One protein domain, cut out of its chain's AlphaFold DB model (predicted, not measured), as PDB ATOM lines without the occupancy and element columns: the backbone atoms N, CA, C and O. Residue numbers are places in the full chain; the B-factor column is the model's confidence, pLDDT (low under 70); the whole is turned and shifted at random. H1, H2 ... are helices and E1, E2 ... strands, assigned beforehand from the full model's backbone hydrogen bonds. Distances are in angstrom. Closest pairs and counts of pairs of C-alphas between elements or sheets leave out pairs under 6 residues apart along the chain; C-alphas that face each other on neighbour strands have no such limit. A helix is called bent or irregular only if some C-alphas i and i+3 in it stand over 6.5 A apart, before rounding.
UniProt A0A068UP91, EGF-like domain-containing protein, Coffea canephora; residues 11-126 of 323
ATOM      1  N   GLN A  11      16.002  52.750 -13.863       68.56
ATOM      2  CA  GLN A  11      17.385  52.378 -14.165       68.56
ATOM      3  C   GLN A  11      17.946  51.658 -12.940       68.56
ATOM      4  O   GLN A  11      18.108  52.267 -11.883       68.56
ATOM      5  N   LEU A  12      18.199  50.361 -13.078       81.06
ATOM      6  CA  LEU A  12      18.828  49.545 -12.050       81.06
ATOM      7  C   LEU A  12      20.341  49.521 -12.249       81.06
ATOM      8  O   LEU A  12      20.847  49.745 -13.345       81.06
ATOM      9  N   ASN A  13      21.066  49.169 -11.194       85.75
ATOM     10  CA  ASN A  13      22.488  48.874 -11.279       85.75
ATOM     11  C   ASN A  13      22.714  47.399 -10.960       85.75
ATOM     12  O   ASN A  13      22.136  46.872 -10.014       85.75
ATOM     13  N   CYS A  14      23.584  46.749 -11.728       89.56
ATOM     14  CA  CYS A  14      24.023  45.385 -11.437       89.56
ATOM     15  C   CYS A  14      24.903  45.317 -10.182       89.56
ATOM     16  O   CYS A  14      24.837  44.350  -9.427       89.56
ATOM     17  N   ASN A  15      25.696  46.369  -9.963       91.50
ATOM     18  CA  ASN A  15      26.696  46.472  -8.907       91.50
ATOM     19  C   ASN A  15      26.336  47.600  -7.940       91.50
ATOM     20  O   ASN A  15      25.784  48.628  -8.346       91.50
ATOM     21  N   TYR A  16      26.710  47.438  -6.675       87.69
ATOM     22  CA  TYR A  16      26.659  48.527  -5.703       87.69
ATOM     23  C   TYR A  16      27.884  49.436  -5.842       87.69
ATOM     24  O   TYR A  16      28.862  49.100  -6.506       87.69
ATOM     25  N   SER A  17      27.843  50.602  -5.194       87.56
ATOM     26  CA  SER A  17      29.009  51.483  -5.093       87.56
ATOM     27  C   SER A  17      30.182  50.744  -4.442       87.56
ATOM     28  O   SER A  17      30.088  50.338  -3.283       87.56
ATOM     29  N   GLY A  18      31.270  50.579  -5.193       87.62
ATOM     30  CA  GLY A  18      32.478  49.885  -4.753       87.62
ATOM     31  C   GLY A  18      33.544  50.786  -4.121       87.62
ATOM     32  O   GLY A  18      33.472  52.017  -4.183       87.62
ATOM     33  N   SER A  19      34.563  50.154  -3.533       90.88
ATOM     34  CA  SER A  19      35.835  50.787  -3.147       90.88
ATOM     35  C   SER A  19      36.938  50.437  -4.158       90.88
ATOM     36  O   SER A  19      36.679  49.826  -5.191       90.88
ATOM     37  N   LYS A  20      38.193  50.832  -3.900       87.50
ATOM     38  CA  LYS A  20      39.320  50.395  -4.746       87.50
ATOM     39  C   LYS A  20      39.618  48.904  -4.587       87.50
ATOM     40  O   LYS A  20      40.069  48.270  -5.533       87.50
ATOM     41  N   GLU A  21      39.405  48.383  -3.386       87.50
ATOM     42  CA  GLU A  21      39.635  46.991  -3.005       87.50
ATOM     43  C   GLU A  21      38.454  46.096  -3.397       87.50
ATOM     44  O   GLU A  21      38.656  44.918  -3.668       87.50
ATOM     45  N   ASP A  22      37.247  46.665  -3.459       89.06
ATOM     46  CA  ASP A  22      36.017  45.980  -3.853       89.06
ATOM     47  C   ASP A  22      35.272  46.784  -4.938       89.06
ATOM     48  O   ASP A  22      34.308  47.497  -4.642       89.06
ATOM     49  N   PRO A  23      35.746  46.749  -6.200       92.25
ATOM     50  CA  PRO A  23      35.255  47.628  -7.265       92.25
ATOM     51  C   PRO A  23      33.813  47.340  -7.699       92.25
ATOM     52  O   PRO A  23      33.172  48.212  -8.284       92.25
ATOM     53  N   TYR A  24      33.301  46.146  -7.404       92.25
ATOM     54  CA  TYR A  24      31.927  45.735  -7.711       92.25
ATOM     55  C   TYR A  24      30.972  45.957  -6.528       92.25
ATOM     56  O   TYR A  24      29.756  45.784  -6.661       92.25
ATOM     57  N   GLY A  25      31.523  46.399  -5.393       90.50
ATOM     58  CA  GLY A  25      30.813  46.527  -4.139       90.50
ATOM     59  C   GLY A  25      30.381  45.170  -3.598       90.50
ATOM     60  O   GLY A  25      30.731  44.104  -4.104       90.50
ATOM     61  N   ARG A  26      29.553  45.219  -2.556       86.75
ATOM     62  CA  ARG A  26      29.070  44.000  -1.912       86.75
ATOM     63  C   ARG A  26      28.384  43.057  -2.904       86.75
ATOM     64  O   ARG A  26      27.719  43.483  -3.850       86.75
ATOM     65  N   TRP A  27      28.434  41.779  -2.562       86.62
ATOM     66  CA  TRP A  27      27.767  40.740  -3.322       86.62
ATOM     67  C   TRP A  27      26.245  40.927  -3.389       86.62
ATOM     68  O   TRP A  27      25.594  41.184  -2.373       86.62
ATOM     69  N   VAL A  28      25.709  40.744  -4.596       86.62
ATOM     70  CA  VAL A  28      24.292  40.544  -4.934       86.62
ATOM     71  C   VAL A  28      24.198  39.668  -6.178       86.62
ATOM     72  O   VAL A  28      25.160  39.602  -6.940       86.62
ATOM     73  N   VAL A  29      23.053  39.030  -6.434       87.00
ATOM     74  CA  VAL A  29      22.913  38.115  -7.587       87.00
ATOM     75  C   VAL A  29      23.204  38.791  -8.933       87.00
ATOM     76  O   VAL A  29      23.697  38.163  -9.870       87.00
ATOM     77  N   SER A  30      22.896  40.088  -9.028       89.69
ATOM     78  CA  SER A  30      23.056  40.886 -10.237       89.69
ATOM     79  C   SER A  30      24.500  41.288 -10.504       89.69
ATOM     80  O   SER A  30      24.749  41.886 -11.548       89.69
ATOM     81  N   ILE A  31      25.429  41.004  -9.580       91.38
ATOM     82  CA  ILE A  31      26.824  41.433  -9.667       91.38
ATOM     83  C   ILE A  31      27.424  41.054 -11.024       91.38
ATOM     84  O   ILE A  31      27.237  39.951 -11.537       91.38
ATOM     85  N   CYS A  32      28.112  42.009 -11.637       94.25
ATOM     86  CA  CYS A  32      28.512  41.929 -13.028       94.25
ATOM     87  C   CYS A  32      29.886  42.551 -13.257       94.25
ATOM     88  O   CYS A  32      30.076  43.756 -13.082       94.25
ATOM     89  N   SER A  33      30.826  41.735 -13.726       95.00
ATOM     90  CA  SER A  33      32.146  42.165 -14.204       95.00
ATOM     91  C   SER A  33      32.217  42.365 -15.723       95.00
ATOM     92  O   SER A  33      33.255  42.776 -16.244       95.00
ATOM     93  N   ALA A  34      31.125  42.066 -16.433       95.69
ATOM     94  CA  ALA A  34      30.998  42.193 -17.880       95.69
ATOM     95  C   ALA A  34      30.061  43.364 -18.242       95.69
ATOM     96  O   ALA A  34      30.224  44.475 -17.740       95.69
ATOM     97  N   HIS A  35      29.087  43.145 -19.125       96.06
ATOM     98  CA  HIS A  35      28.118  44.162 -19.516       96.06
ATOM     99  C   HIS A  35      26.835  44.063 -18.688       96.06
ATOM    100  O   HIS A  35      26.137  43.052 -18.726       96.06
ATOM    101  N   CYS A  36      26.507  45.136 -17.971       94.19
ATOM    102  CA  CYS A  36      25.277  45.233 -17.195       94.19
ATOM    103  C   CYS A  36      24.110  45.754 -18.047       94.19
ATOM    104  O   CYS A  36      24.137  46.900 -18.497       94.19
ATOM    105  N   ASP A  37      23.049  44.958 -18.184       91.94
ATOM    106  CA  ASP A  37      21.736  45.455 -18.602       91.94
ATOM    107  C   ASP A  37      21.028  46.095 -17.400       91.94
ATOM    108  O   ASP A  37      20.373  45.427 -16.591       91.94
ATOM    109  N   ALA A  38      21.139  47.419 -17.310       89.31
ATOM    110  CA  ALA A  38      20.513  48.244 -16.279       89.31
ATOM    111  C   ALA A  38      18.974  48.201 -16.291       89.31
ATOM    112  O   ALA A  38      18.336  48.634 -15.336       89.31
ATOM    113  N   THR A  39      18.336  47.674 -17.342       83.75
ATOM    114  CA  THR A  39      16.868  47.570 -17.381       83.75
ATOM    115  C   THR A  39      16.328  46.381 -16.592       83.75
ATOM    116  O   THR A  39      15.133  46.348 -16.309       83.75
ATOM    117  N   ARG A  40      17.186  45.403 -16.268       81.50
ATOM    118  CA  ARG A  40      16.828  44.183 -15.518       81.50
ATOM    119  C   ARG A  40      17.836  43.820 -14.424       81.50
ATOM    120  O   ARG A  40      17.637  42.823 -13.742       81.50
ATOM    121  N   ALA A  41      18.914  44.597 -14.281       90.19
ATOM    122  CA  ALA A  41      20.077  44.284 -13.448       90.19
ATOM    123  C   ALA A  41      20.657  42.890 -13.748       90.19
ATOM    124  O   ALA A  41      20.874  42.078 -12.854       90.19
ATOM    125  N   MET A  42      20.877  42.592 -15.027       92.00
ATOM    126  CA  MET A  42      21.378  41.293 -15.485       92.00
ATOM    127  C   MET A  42      22.726  41.454 -16.185       92.00
ATOM    128  O   MET A  42      22.962  42.454 -16.862       92.00
ATOM    129  N   CYS A  43      23.607  40.467 -16.036       94.81
ATOM    130  CA  CYS A  43      24.954  40.508 -16.589       94.81
ATOM    131  C   CYS A  43      25.052  39.698 -17.884       94.81
ATOM    132  O   CYS A  43      24.607  38.551 -17.957       94.81
ATOM    133  N   PHE A  44      25.670  40.286 -18.903       96.56
ATOM    134  CA  PHE A  44      25.830  39.713 -20.234       96.56
ATOM    135  C   PHE A  44      27.249  39.919 -20.760       96.56
ATOM    136  O   PHE A  44      28.008  40.754 -20.274       96.56
ATOM    137  N   CYS A  45      27.605  39.167 -21.794       97.75
ATOM    138  CA  CYS A  45      28.911  39.259 -22.436       97.75
ATOM    139  C   CYS A  45      29.192  40.620 -23.086       97.75
ATOM    140  O   CYS A  45      30.339  41.055 -23.120       97.75
ATOM    141  N   GLY A  46      28.164  41.316 -23.567       97.06
ATOM    142  CA  GLY A  46      28.291  42.670 -24.091       97.06
ATOM    143  C   GLY A  46      28.835  42.764 -25.514       97.06
ATOM    144  O   GLY A  46      29.251  41.782 -26.142       97.06
ATOM    145  N   GLU A  47      28.784  43.985 -26.044       96.75
ATOM    146  CA  GLU A  47      29.208  44.303 -27.407       96.75
ATOM    147  C   GLU A  47      30.683  43.951 -27.663       96.75
ATOM    148  O   GLU A  47      31.529  44.004 -26.773       96.75
ATOM    149  N   GLY A  48      30.997  43.575 -28.905       95.19
ATOM    150  CA  GLY A  48      32.346  43.166 -29.314       95.19
ATOM    151  C   GLY A  48      32.681  41.693 -29.057       95.19
ATOM    152  O   GLY A  48      33.683  41.200 -29.574       95.19
ATOM    153  N   THR A  49      31.835  40.961 -28.328       97.62
ATOM    154  CA  THR A  49      31.926  39.497 -28.210       97.62
ATOM    155  C   THR A  49      31.165  38.791 -29.339       97.62
ATOM    156  O   THR A  49      30.311  39.380 -30.002       97.62
ATOM    157  N   LYS A  50      31.453  37.504 -29.567       97.12
ATOM    158  CA  LYS A  50      30.748  36.658 -30.542       97.12
ATOM    159  C   LYS A  50      29.275  36.468 -30.169       97.12
ATOM    160  O   LYS A  50      28.442  36.321 -31.059       97.12
ATOM    161  N   TYR A  51      28.957  36.492 -28.873       97.50
ATOM    162  CA  TYR A  51      27.603  36.321 -28.350       97.50
ATOM    163  C   TYR A  51      27.265  37.408 -27.311       97.50
ATOM    164  O   TYR A  51      27.245  37.114 -26.117       97.50
ATOM    165  N   PRO A  52      26.956  38.654 -27.731       97.19
ATOM    166  CA  PRO A  52      26.778  39.783 -26.808       97.19
ATOM    167  C   PRO A  52      25.697  39.591 -25.744       97.19
ATOM    168  O   PRO A  52      25.878  39.986 -24.597       97.19
ATOM    169  N   ASN A  53      24.599  38.925 -26.104       95.75
ATOM    170  CA  ASN A  53      23.470  38.668 -25.207       95.75
ATOM    171  C   ASN A  53      23.604  37.349 -24.430       95.75
ATOM    172  O   ASN A  53      22.633  36.903 -23.821       95.75
ATOM    173  N   ARG A  54      24.768  36.685 -24.462       97.12
ATOM    174  CA  ARG A  54      24.991  35.488 -23.646       97.12
ATOM    175  C   ARG A  54      25.082  35.896 -22.168       97.12
ATOM    176  O   ARG A  54      25.900  36.763 -21.853       97.12
ATOM    177  N   PRO A  55      24.279  35.292 -21.275       95.88
ATOM    178  CA  PRO A  55      24.328  35.566 -19.842       95.88
ATOM    179  C   PRO A  55      25.699  35.300 -19.232       95.88
ATOM    180  O   PRO A  55      26.348  34.310 -19.563       95.88
ATOM    181  N   VAL A  56      26.098  36.156 -18.300       95.62
ATOM    182  CA  VAL A  56      27.280  36.004 -17.439       95.62
ATOM    183  C   VAL A  56      26.781  36.036 -15.993       95.62
ATOM    184  O   VAL A  56      27.087  36.938 -15.226       95.62
ATOM    185  N   ALA A  57      25.904  35.091 -15.655       90.94
ATOM    186  CA  ALA A  57      25.212  35.077 -14.370       90.94
ATOM    187  C   ALA A  57      26.173  34.810 -13.195       90.94
ATOM    188  O   ALA A  57      27.050  33.946 -13.291       90.94
ATOM    189  N   GLU A  58      25.965  35.521 -12.079       85.38
ATOM    190  CA  GLU A  58      26.702  35.369 -10.817       85.38
ATOM    191  C   GLU A  58      28.230  35.290 -11.005       85.38
ATOM    192  O   GLU A  58      28.864  36.225 -11.485       85.38
ATOM    193  N   GLY A  59      28.837  34.165 -10.608       89.38
ATOM    194  CA  GLY A  59      30.275  33.946 -10.580       89.38
ATOM    195  C   GLY A  59      30.901  33.732 -11.951       89.38
ATOM    196  O   GLY A  59      32.119  33.707 -12.033       89.38
ATOM    197  N   CYS A  60      30.121  33.608 -13.031       93.00
ATOM    198  CA  CYS A  60      30.668  33.317 -14.359       93.00
ATOM    199  C   CYS A  60      31.702  34.361 -14.822       93.00
ATOM    200  O   CYS A  60      32.667  34.025 -15.504       93.00
ATOM    201  N   GLY A  61      31.516  35.626 -14.427       93.81
ATOM    202  CA  GLY A  61      32.417  36.733 -14.749       93.81
ATOM    203  C   GLY A  61      33.614  36.896 -13.805       93.81
ATOM    204  O   GLY A  61      34.380  37.853 -13.953       93.81
ATOM    205  N   PHE A  62      33.765  36.022 -12.815       93.88
ATOM    206  CA  PHE A  62      34.698  36.191 -11.707       93.88
ATOM    207  C   PHE A  62      35.588  34.949 -11.566       93.88
ATOM    208  O   PHE A  62      35.121  33.822 -11.750       93.88
ATOM    209  N   PRO A  63      36.886  35.114 -11.263       90.94
ATOM    210  CA  PRO A  63      37.789  33.983 -11.136       90.94
ATOM    211  C   PRO A  63      37.526  33.245  -9.814       90.94
ATOM    212  O   PRO A  63      36.988  33.833  -8.874       90.94
ATOM    213  N   PRO A  64      37.927  31.972  -9.684       86.50
ATOM    214  CA  PRO A  64      37.865  31.275  -8.403       86.50
ATOM    215  C   PRO A  64      38.785  31.942  -7.369       86.50
ATOM    216  O   PRO A  64      39.887  32.385  -7.703       86.50
ATOM    217  N   SER A  65      38.356  31.973  -6.107       82.06
ATOM    218  CA  SER A  65      39.117  32.545  -4.990       82.06
ATOM    219  C   SER A  65      40.368  31.735  -4.641       82.06
ATOM    220  O   SER A  65      41.391  32.316  -4.280       82.06
ATOM    221  N   GLU A  66      40.322  30.408  -4.801       75.62
ATOM    222  CA  GLU A  66      41.448  29.504  -4.548       75.62
ATOM    223  C   GLU A  66      41.635  28.467  -5.675       75.62
ATOM    224  O   GLU A  66      40.660  27.863  -6.138       75.62
ATOM    225  N   PRO A  67      42.882  28.181  -6.103       65.75
ATOM    226  CA  PRO A  67      43.158  27.099  -7.044       65.75
ATOM    227  C   PRO A  67      42.849  25.722  -6.427       65.75
ATOM    228  O   PRO A  67      43.561  25.259  -5.540       65.75
ATOM    229  N   GLY A  68      41.815  25.038  -6.925       59.72
ATOM    230  CA  GLY A  68      41.498  23.651  -6.547       59.72
ATOM    231  C   GLY A  68      40.662  23.467  -5.269       59.72
ATOM    232  O   GLY A  68      40.479  22.325  -4.849       59.72
ATOM    233  N   GLY A  69      40.148  24.548  -4.669       52.12
ATOM    234  CA  GLY A  69      39.183  24.513  -3.558       52.12
ATOM    235  C   GLY A  69      37.712  24.533  -4.020       52.12
ATOM    236  O   GLY A  69      37.444  24.593  -5.223       52.12
ATOM    237  N   PRO A  70      36.731  24.485  -3.092       50.53
ATOM    238  CA  PRO A  70      35.321  24.706  -3.417       50.53
ATOM    239  C   PRO A  70      35.150  26.076  -4.089       50.53
ATOM    240  O   PRO A  70      35.594  27.086  -3.550       50.53
ATOM    241  N   SER A  71      34.531  26.080  -5.271       65.31
ATOM    242  CA  SER A  71      34.414  27.181  -6.244       65.31
ATOM    243  C   SER A  71      33.667  28.430  -5.729       65.31
ATOM    244  O   SER A  71      32.594  28.774  -6.222       65.31
ATOM    245  N   LEU A  72      34.211  29.135  -4.740       77.06
ATOM    246  CA  LEU A  72      33.784  30.493  -4.408       77.06
ATOM    247  C   LEU A  72      34.453  31.464  -5.383       77.06
ATOM    248  O   LEU A  72      35.659  31.386  -5.606       77.06
ATOM    249  N   ALA A  73      33.676  32.359  -5.983       87.00
ATOM    250  CA  ALA A  73      34.206  33.390  -6.864       87.00
ATOM    251  C   ALA A  73      34.885  34.513  -6.057       87.00
ATOM    252  O   ALA A  73      34.393  34.922  -5.003       87.00
ATOM    253  N   ASP A  74      36.006  35.027  -6.560       90.88
ATOM    254  CA  ASP A  74      36.617  36.271  -6.098       90.88
ATOM    255  C   ASP A  74      35.882  37.453  -6.740       90.88
ATOM    256  O   ASP A  74      36.230  37.925  -7.824       90.88
ATOM    257  N   TRP A  75      34.856  37.935  -6.041       91.31
ATOM    258  CA  TRP A  75      34.005  39.046  -6.474       91.31
ATOM    259  C   TRP A  75      34.745  40.376  -6.641       91.31
ATOM    260  O   TRP A  75      34.182  41.309  -7.197       91.31
ATOM    261  N   THR A  76      36.002  40.481  -6.197       91.12
ATOM    262  CA  THR A  76      36.786  41.721  -6.297       91.12
ATOM    263  C   THR A  76      37.505  41.867  -7.640       91.12
ATOM    264  O   THR A  76      38.013  42.944  -7.959       91.12
ATOM    265  N   LYS A  77      37.546  40.808  -8.464       92.56
ATOM    266  CA  LYS A  77      38.317  40.775  -9.717       92.56
ATOM    267  C   LYS A  77      37.471  40.333 -10.905       92.56
ATOM    268  O   LYS A  77      36.807  39.309 -10.855       92.56
ATOM    269  N   ALA A  78      37.579  41.056 -12.018       94.56
ATOM    270  CA  ALA A  78      37.054  40.562 -13.290       94.56
ATOM    271  C   ALA A  78      37.890  39.386 -13.795       94.56
ATOM    272  O   ALA A  78      39.122  39.468 -13.841       94.56
ATOM    273  N   ASP A  79      37.218  38.340 -14.264       94.62
ATOM    274  CA  ASP A  79      37.848  37.299 -15.059       94.62
ATOM    275  C   ASP A  79      37.861  37.705 -16.537       94.62
ATOM    276  O   ASP A  79      36.863  37.617 -17.249       94.62
ATOM    277  N   VAL A  80      39.019  38.153 -17.020       94.75
ATOM    278  CA  VAL A  80      39.191  38.541 -18.428       94.75
ATOM    279  C   VAL A  80      39.159  37.345 -19.384       94.75
ATOM    280  O   VAL A  80      38.946  37.525 -20.587       94.75
ATOM    281  N   ASP A  81      39.333  36.121 -18.880       95.25
ATOM    282  CA  ASP A  81      39.390  34.921 -19.710       95.25
ATOM    283  C   ASP A  81      38.014  34.519 -20.224       95.25
ATOM    284  O   ASP A  81      37.937  33.841 -21.248       95.25
ATOM    285  N   ILE A  82      36.925  35.019 -19.627       96.38
ATOM    286  CA  ILE A  82      35.571  34.812 -20.160       96.38
ATOM    287  C   ILE A  82      35.455  35.298 -21.612       96.38
ATOM    288  O   ILE A  82      34.688  34.728 -22.390       96.38
ATOM    289  N   PHE A  83      36.261  36.288 -22.005       97.50
ATOM    290  CA  PHE A  83      36.301  36.874 -23.346       97.50
ATOM    291  C   PHE A  83      37.379  36.274 -24.260       97.50
ATOM    292  O   PHE A  83      37.572  36.751 -25.377       97.50
ATOM    293  N   THR A  84      38.110  35.241 -23.840       96.00
ATOM    294  CA  THR A  84      39.160  34.649 -24.685       96.00
ATOM    295  C   THR A  84      38.593  34.108 -26.003       96.00
ATOM    296  O   THR A  84      37.562  33.441 -26.031       96.00
ATOM    297  N   THR A  85      39.294  34.357 -27.108       94.50
ATOM    298  CA  THR A  85      39.056  33.703 -28.408       94.50
ATOM    299  C   THR A  85      39.970  32.495 -28.624       94.50
ATOM    300  O   THR A  85      39.834  31.773 -29.608       94.50
ATOM    301  N   ASN A  86      40.914  32.259 -27.708       94.00
ATOM    302  CA  ASN A  86      41.811  31.113 -27.748       94.00
ATOM    303  C   ASN A  86      41.098  29.867 -27.205       94.00
ATOM    304  O   ASN A  86      40.867  29.778 -26.001       94.00
ATOM    305  N   GLY A  87      40.819  28.896 -28.082       87.38
ATOM    306  CA  GLY A  87      40.129  27.647 -27.741       87.38
ATOM    307  C   GLY A  87      40.860  26.739 -26.742       87.38
ATOM    308  O   GLY A  87      40.234  25.860 -26.155       87.38
ATOM    309  N   SER A  88      42.159  26.956 -26.500       91.31
ATOM    310  CA  SER A  88      42.914  26.248 -25.456       91.31
ATOM    311  C   SER A  88      42.711  26.832 -24.052       91.31
ATOM    312  O   SER A  88      43.062  26.186 -23.066       91.31
ATOM    313  N   ARG A  89      42.166  28.049 -23.934       94.00
ATOM    314  CA  ARG A  89      41.836  28.684 -22.649       94.00
ATOM    315  C   ARG A  89      40.355  28.494 -22.351       94.00
ATOM    316  O   ARG A  89      39.540  28.464 -23.266       94.00
ATOM    317  N   ARG A  90      39.998  28.396 -21.070       95.00
ATOM    318  CA  ARG A  90      38.597  28.286 -20.644       95.00
ATOM    319  C   ARG A  90      37.903  29.639 -20.788       95.00
ATOM    320  O   ARG A  90      38.097  30.511 -19.949       95.00
ATOM    321  N   GLY A  91      37.123  29.792 -21.856       95.81
ATOM    322  CA  GLY A  91      36.310  30.982 -22.113       95.81
ATOM    323  C   GLY A  91      34.824  30.794 -21.837       95.81
ATOM    324  O   GLY A  91      34.380  29.719 -21.433       95.81
ATOM    325  N   TRP A  92      34.042  31.836 -22.124       97.38
ATOM    326  CA  TRP A  92      32.579  31.760 -22.111       97.38
ATOM    327  C   TRP A  92      31.932  32.582 -23.227       97.38
ATOM    328  O   TRP A  92      31.253  32.037 -24.094       97.38
ATOM    329  N   CYS A  93      32.192  33.884 -23.281       97.88
ATOM    330  CA  CYS A  93      31.508  34.827 -24.165       97.88
ATOM    331  C   CYS A  93      31.784  34.628 -25.655       97.88
ATOM    332  O   CYS A  93      30.923  34.896 -26.491       97.88
ATOM    333  N   ASN A  94      32.969  34.123 -25.989       97.75
ATOM    334  CA  ASN A  94      33.382  33.871 -27.369       97.75
ATOM    335  C   ASN A  94      33.378  32.382 -27.743       97.75
ATOM    336  O   ASN A  94      33.662  32.042 -28.891       97.75
ATOM    337  N   VAL A  95      33.015  31.503 -26.803       97.62
ATOM    338  CA  VAL A  95      32.954  30.055 -27.030       97.62
ATOM    339  C   VAL A  95      31.829  29.734 -28.004       97.62
ATOM    340  O   VAL A  95      30.681  30.134 -27.806       97.62
ATOM    341  N   ASP A  96      32.150  29.003 -29.066       97.25
ATOM    342  CA  ASP A  96      31.149  28.485 -29.983       97.25
ATOM    343  C   ASP A  96      30.468  27.238 -29.393       97.25
ATOM    344  O   ASP A  96      31.169  26.269 -29.092       97.25
ATOM    345  N   PRO A  97      29.128  27.220 -29.238       97.12
ATOM    346  CA  PRO A  97      28.436  26.067 -28.670       97.12
ATOM    347  C   PRO A  97      28.707  24.773 -29.441       97.12
ATOM    348  O   PRO A  97      28.926  23.733 -28.828       97.12
ATOM    349  N   LYS A  98      28.765  24.823 -30.779       96.62
ATOM    350  CA  LYS A  98      29.004  23.634 -31.603       96.62
ATOM    351  C   LYS A  98      30.413  23.091 -31.388       96.62
ATOM    352  O   LYS A  98      30.581  21.887 -31.230       96.62
ATOM    353  N   GLU A  99      31.420  23.960 -31.350       96.94
ATOM    354  CA  GLU A  99      32.796  23.533 -31.067       96.94
ATOM    355  C   GLU A  99      32.940  22.964 -29.653       96.94
ATOM    356  O   GLU A  99      33.669  21.990 -29.461       96.94
ATOM    357  N   ALA A 100      32.230  23.531 -28.676       96.25
ATOM    358  CA  ALA A 100      32.210  23.017 -27.312       96.25
ATOM    359  C   ALA A 100      31.544  21.635 -27.232       96.25
ATOM    360  O   ALA A 100      32.089  20.734 -26.597       96.25
ATOM    361  N   TYR A 101      30.417  21.430 -27.922       96.56
ATOM    362  CA  TYR A 101      29.748  20.125 -28.004       96.56
ATOM    363  C   TYR A 101      30.582  19.069 -28.739       96.56
ATOM    364  O   TYR A 101      30.564  17.904 -28.349       96.56
ATOM    365  N   ASP A 102      31.371  19.479 -29.734       97.19
ATOM    366  CA  ASP A 102      32.338  18.622 -30.429       97.19
ATOM    367  C   ASP A 102      33.625  18.363 -29.607       97.19
ATOM    368  O   ASP A 102      34.519  17.657 -30.078       97.19
ATOM    369  N   GLY A 103      33.768  18.956 -28.414       95.50
ATOM    370  CA  GLY A 103      34.953  18.817 -27.558       95.50
ATOM    371  C   GLY A 103      36.217  19.501 -28.096       95.50
ATOM    372  O   GLY A 103      37.327  19.115 -27.736       95.50
ATOM    373  N   LYS A 104      36.071  20.495 -28.982       96.25
ATOM    374  CA  LYS A 104      37.187  21.175 -29.673       96.25
ATOM    375  C   LYS A 104      37.746  22.379 -28.921       96.25
ATOM    376  O   LYS A 104      38.838  22.838 -29.246       96.25
ATOM    377  N   VAL A 105      37.003  22.903 -27.951       96.38
ATOM    378  CA  VAL A 105      37.371  24.093 -27.178       96.38
ATOM    379  C   VAL A 105      37.148  23.861 -25.694       96.38
ATOM    380  O   VAL A 105      36.263  23.106 -25.290       96.38
ATOM    381  N   HIS A 106      37.942  24.542 -24.875       94.94
ATOM    382  CA  HIS A 106      37.725  24.604 -23.440       94.94
ATOM    383  C   HIS A 106      36.806  25.771 -23.086       94.94
ATOM    384  O   HIS A 106      36.907  26.866 -23.636       94.94
ATOM    385  N   PHE A 107      35.930  25.550 -22.117       95.25
ATOM    386  CA  PHE A 107      35.023  26.568 -21.613       95.25
ATOM    387  C   PHE A 107      34.940  26.503 -20.090       95.25
ATOM    388  O   PHE A 107      35.462  25.579 -19.460       95.25
ATOM    389  N   LYS A 108      34.351  27.542 -19.508       93.12
ATOM    390  CA  LYS A 108      34.091  27.650 -18.076       93.12
ATOM    391  C   LYS A 108      32.867  26.829 -17.706       93.12
ATOM    392  O   LYS A 108      31.783  27.078 -18.215       93.12
ATOM    393  N   GLU A 109      33.079  25.833 -16.859       89.25
ATOM    394  CA  GLU A 109      32.060  24.864 -16.436       89.25
ATOM    395  C   GLU A 109      31.141  25.436 -15.354       89.25
ATOM    396  O   GLU A 109      29.990  25.037 -15.220       89.25
ATOM    397  N   GLU A 110      31.666  26.396 -14.598       87.62
ATOM    398  CA  GLU A 110      30.951  27.193 -13.610       87.62
ATOM    399  C   GLU A 110      29.952  28.176 -14.239       87.62
ATOM    400  O   GLU A 110      29.056  28.670 -13.556       87.62
ATOM    401  N   CYS A 111      30.109  28.461 -15.534       92.62
ATOM    402  CA  CYS A 111      29.164  29.243 -16.308       92.62
ATOM    403  C   CYS A 111      28.085  28.328 -16.892       92.62
ATOM    404  O   CYS A 111      28.377  27.314 -17.529       92.62
ATOM    405  N   ASP A 112      26.829  28.714 -16.729       91.25
ATOM    406  CA  ASP A 112      25.677  27.946 -17.179       91.25
ATOM    407  C   ASP A 112      24.495  28.854 -17.546       91.25
ATOM    408  O   ASP A 112      24.515  30.080 -17.395       91.25
ATOM    409  N   CYS A 113      23.443  28.240 -18.090       93.06
ATOM    410  CA  CYS A 113      22.279  28.966 -18.569       93.06
ATOM    411  C   CYS A 113      21.175  29.103 -17.514       93.06
ATOM    412  O   CYS A 113      20.196  28.346 -17.522       93.06
ATOM    413  N   LYS A 114      21.330  30.085 -16.621       91.31
ATOM    414  CA  LYS A 114      20.424  30.334 -15.482       91.31
ATOM    415  C   LYS A 114      19.232  31.236 -15.792       91.31
ATOM    416  O   LYS A 114      18.147  31.010 -15.253       91.31
ATOM    417  N   TYR A 115      19.426  32.217 -16.670       92.69
ATOM    418  CA  TYR A 115      18.412  33.220 -16.995       92.69
ATOM    419  C   TYR A 115      17.222  32.593 -17.732       92.69
ATOM    420  O   TYR A 115      17.386  31.691 -18.558       92.69
ATOM    421  N   ASP A 116      16.019  33.074 -17.424       92.00
ATOM    422  CA  ASP A 116      14.785  32.644 -18.084       92.00
ATOM    423  C   ASP A 116      14.718  33.118 -19.551       92.00
ATOM    424  O   ASP A 116      15.391  34.067 -19.954       92.00
ATOM    425  N   GLY A 117      13.908  32.444 -20.370       92.62
ATOM    426  CA  GLY A 117      13.809  32.683 -21.814       92.62
ATOM    427  C   GLY A 117      14.987  32.138 -22.630       92.62
ATOM    428  O   GLY A 117      15.061  32.359 -23.839       92.62
ATOM    429  N   LEU A 118      15.913  31.417 -21.990       94.62
ATOM    430  CA  LEU A 118      17.088  30.832 -22.627       94.62
ATOM    431  C   LEU A 118      17.290  29.363 -22.219       94.62
ATOM    432  O   LEU A 118      17.081  28.941 -21.074       94.62
ATOM    433  N   TRP A 119      17.725  28.570 -23.193       95.12
ATOM    434  CA  TRP A 119      18.010  27.146 -23.078       95.12
ATOM    435  C   TRP A 119      19.327  26.790 -23.779       95.12
ATOM    436  O   TRP A 119      19.904  27.586 -24.521       95.12
ATOM    437  N   GLY A 120      19.794  25.566 -23.544       95.12
ATOM    438  CA  GLY A 120      21.102  25.091 -23.987       95.12
ATOM    439  C   GLY A 120      22.169  25.353 -22.930       95.12
ATOM    440  O   GLY A 120      21.943  26.087 -21.967       95.12
ATOM    441  N   ARG A 121      23.334  24.721 -23.084       94.56
ATOM    442  CA  ARG A 121      24.427  24.878 -22.116       94.56
ATOM    443  C   ARG A 121      24.969  26.304 -22.115       94.56
ATOM    444  O   ARG A 121      25.332  26.798 -21.059       94.56
ATOM    445  N   PHE A 122      24.971  26.963 -23.273       96.56
ATOM    446  CA  PHE A 122      25.548  28.287 -23.497       96.56
ATOM    447  C   PHE A 122      24.481  29.365 -23.742       96.56
ATOM    448  O   PHE A 122      24.793  30.419 -24.310       96.56
ATOM    449  N   CYS A 123      23.228  29.101 -23.342       96.12
ATOM    450  CA  CYS A 123      22.068  29.950 -23.619       96.12
ATOM    451  C   CYS A 123      21.873  30.286 -25.102       96.12
ATOM    452  O   CYS A 123      21.466  31.389 -25.462       96.12
ATOM    453  N   GLU A 124      22.215  29.361 -25.988       95.81
ATOM    454  CA  GLU A 124      22.171  29.581 -27.428       95.81
ATOM    455  C   GLU A 124      20.784  29.361 -28.041       95.81
ATOM    456  O   GLU A 124      20.568  29.710 -29.202       95.81
ATOM    457  N   VAL A 125      19.842  28.797 -27.280       96.31
ATOM    458  CA  VAL A 125      18.482  28.529 -27.747       96.31
ATOM    459  C   VAL A 125      17.495  29.462 -27.040       96.31
ATOM    460  O   VAL A 125      17.289  29.306 -25.836       96.31
ATOM    461  N   PRO A 126      16.858  30.416 -27.744       95.25
ATOM    462  CA  PRO A 126      15.782  31.204 -27.160       95.25
ATOM    463  C   PRO A 126      14.564  30.312 -26.910       95.25
ATOM    464  O   PRO A 126      14.160  29.534 -27.775       95.25
TER     465      PRO A 126
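Overview. This is residues 11 to 126 of the 323 residues of the protein "EGF-like domain-containing protein" of Coffea canephora (UniProt A0A068UP91). Look for little regular structure: long loops wrap round a tiny hairpin, E1 and E2, and short helix H1 near the middle, with residues 11 to 34 towards one end and H3 at the other. The 116 printed residues hold E1, E2, H1, H2, H3 in that order, 19 residues in all, mixed class, E1 and E2 antiparallel. It is compact, radius of gyration of the C-alphas 13.8 A, spanning 42 by 34 by 24 A.

Along the chain. Find C-alpha 35 at (28.118, 44.162, -19.516), where E1, residues 35 to 37, begins; E2 is 42 to 44. H1 is 58 to 61, irregular at 7.1 A, H2 80 to 83, and H3 97 to 101, ending at (29.748, 20.125, -28.004).

Arrangement. In the hairpin, N 35 and O 44 are 2.9 A apart, within hydrogen-bond range. H1 and H2 only just touch, with 3 pairs of C-alphas within 8 A, closest Gly 61 and Ile 82, 6.6 A. H3 is apart from H1 and H2. H3 has its O i to N i+4 pair within range; H1 and H2 are too short for one.

Size, cuts and confidence. The printed part has no cut. Links E2 to H1, H1 to H2 and H2 to H3 are long. Residues 11 and 67 to 71 have pLDDT under 70.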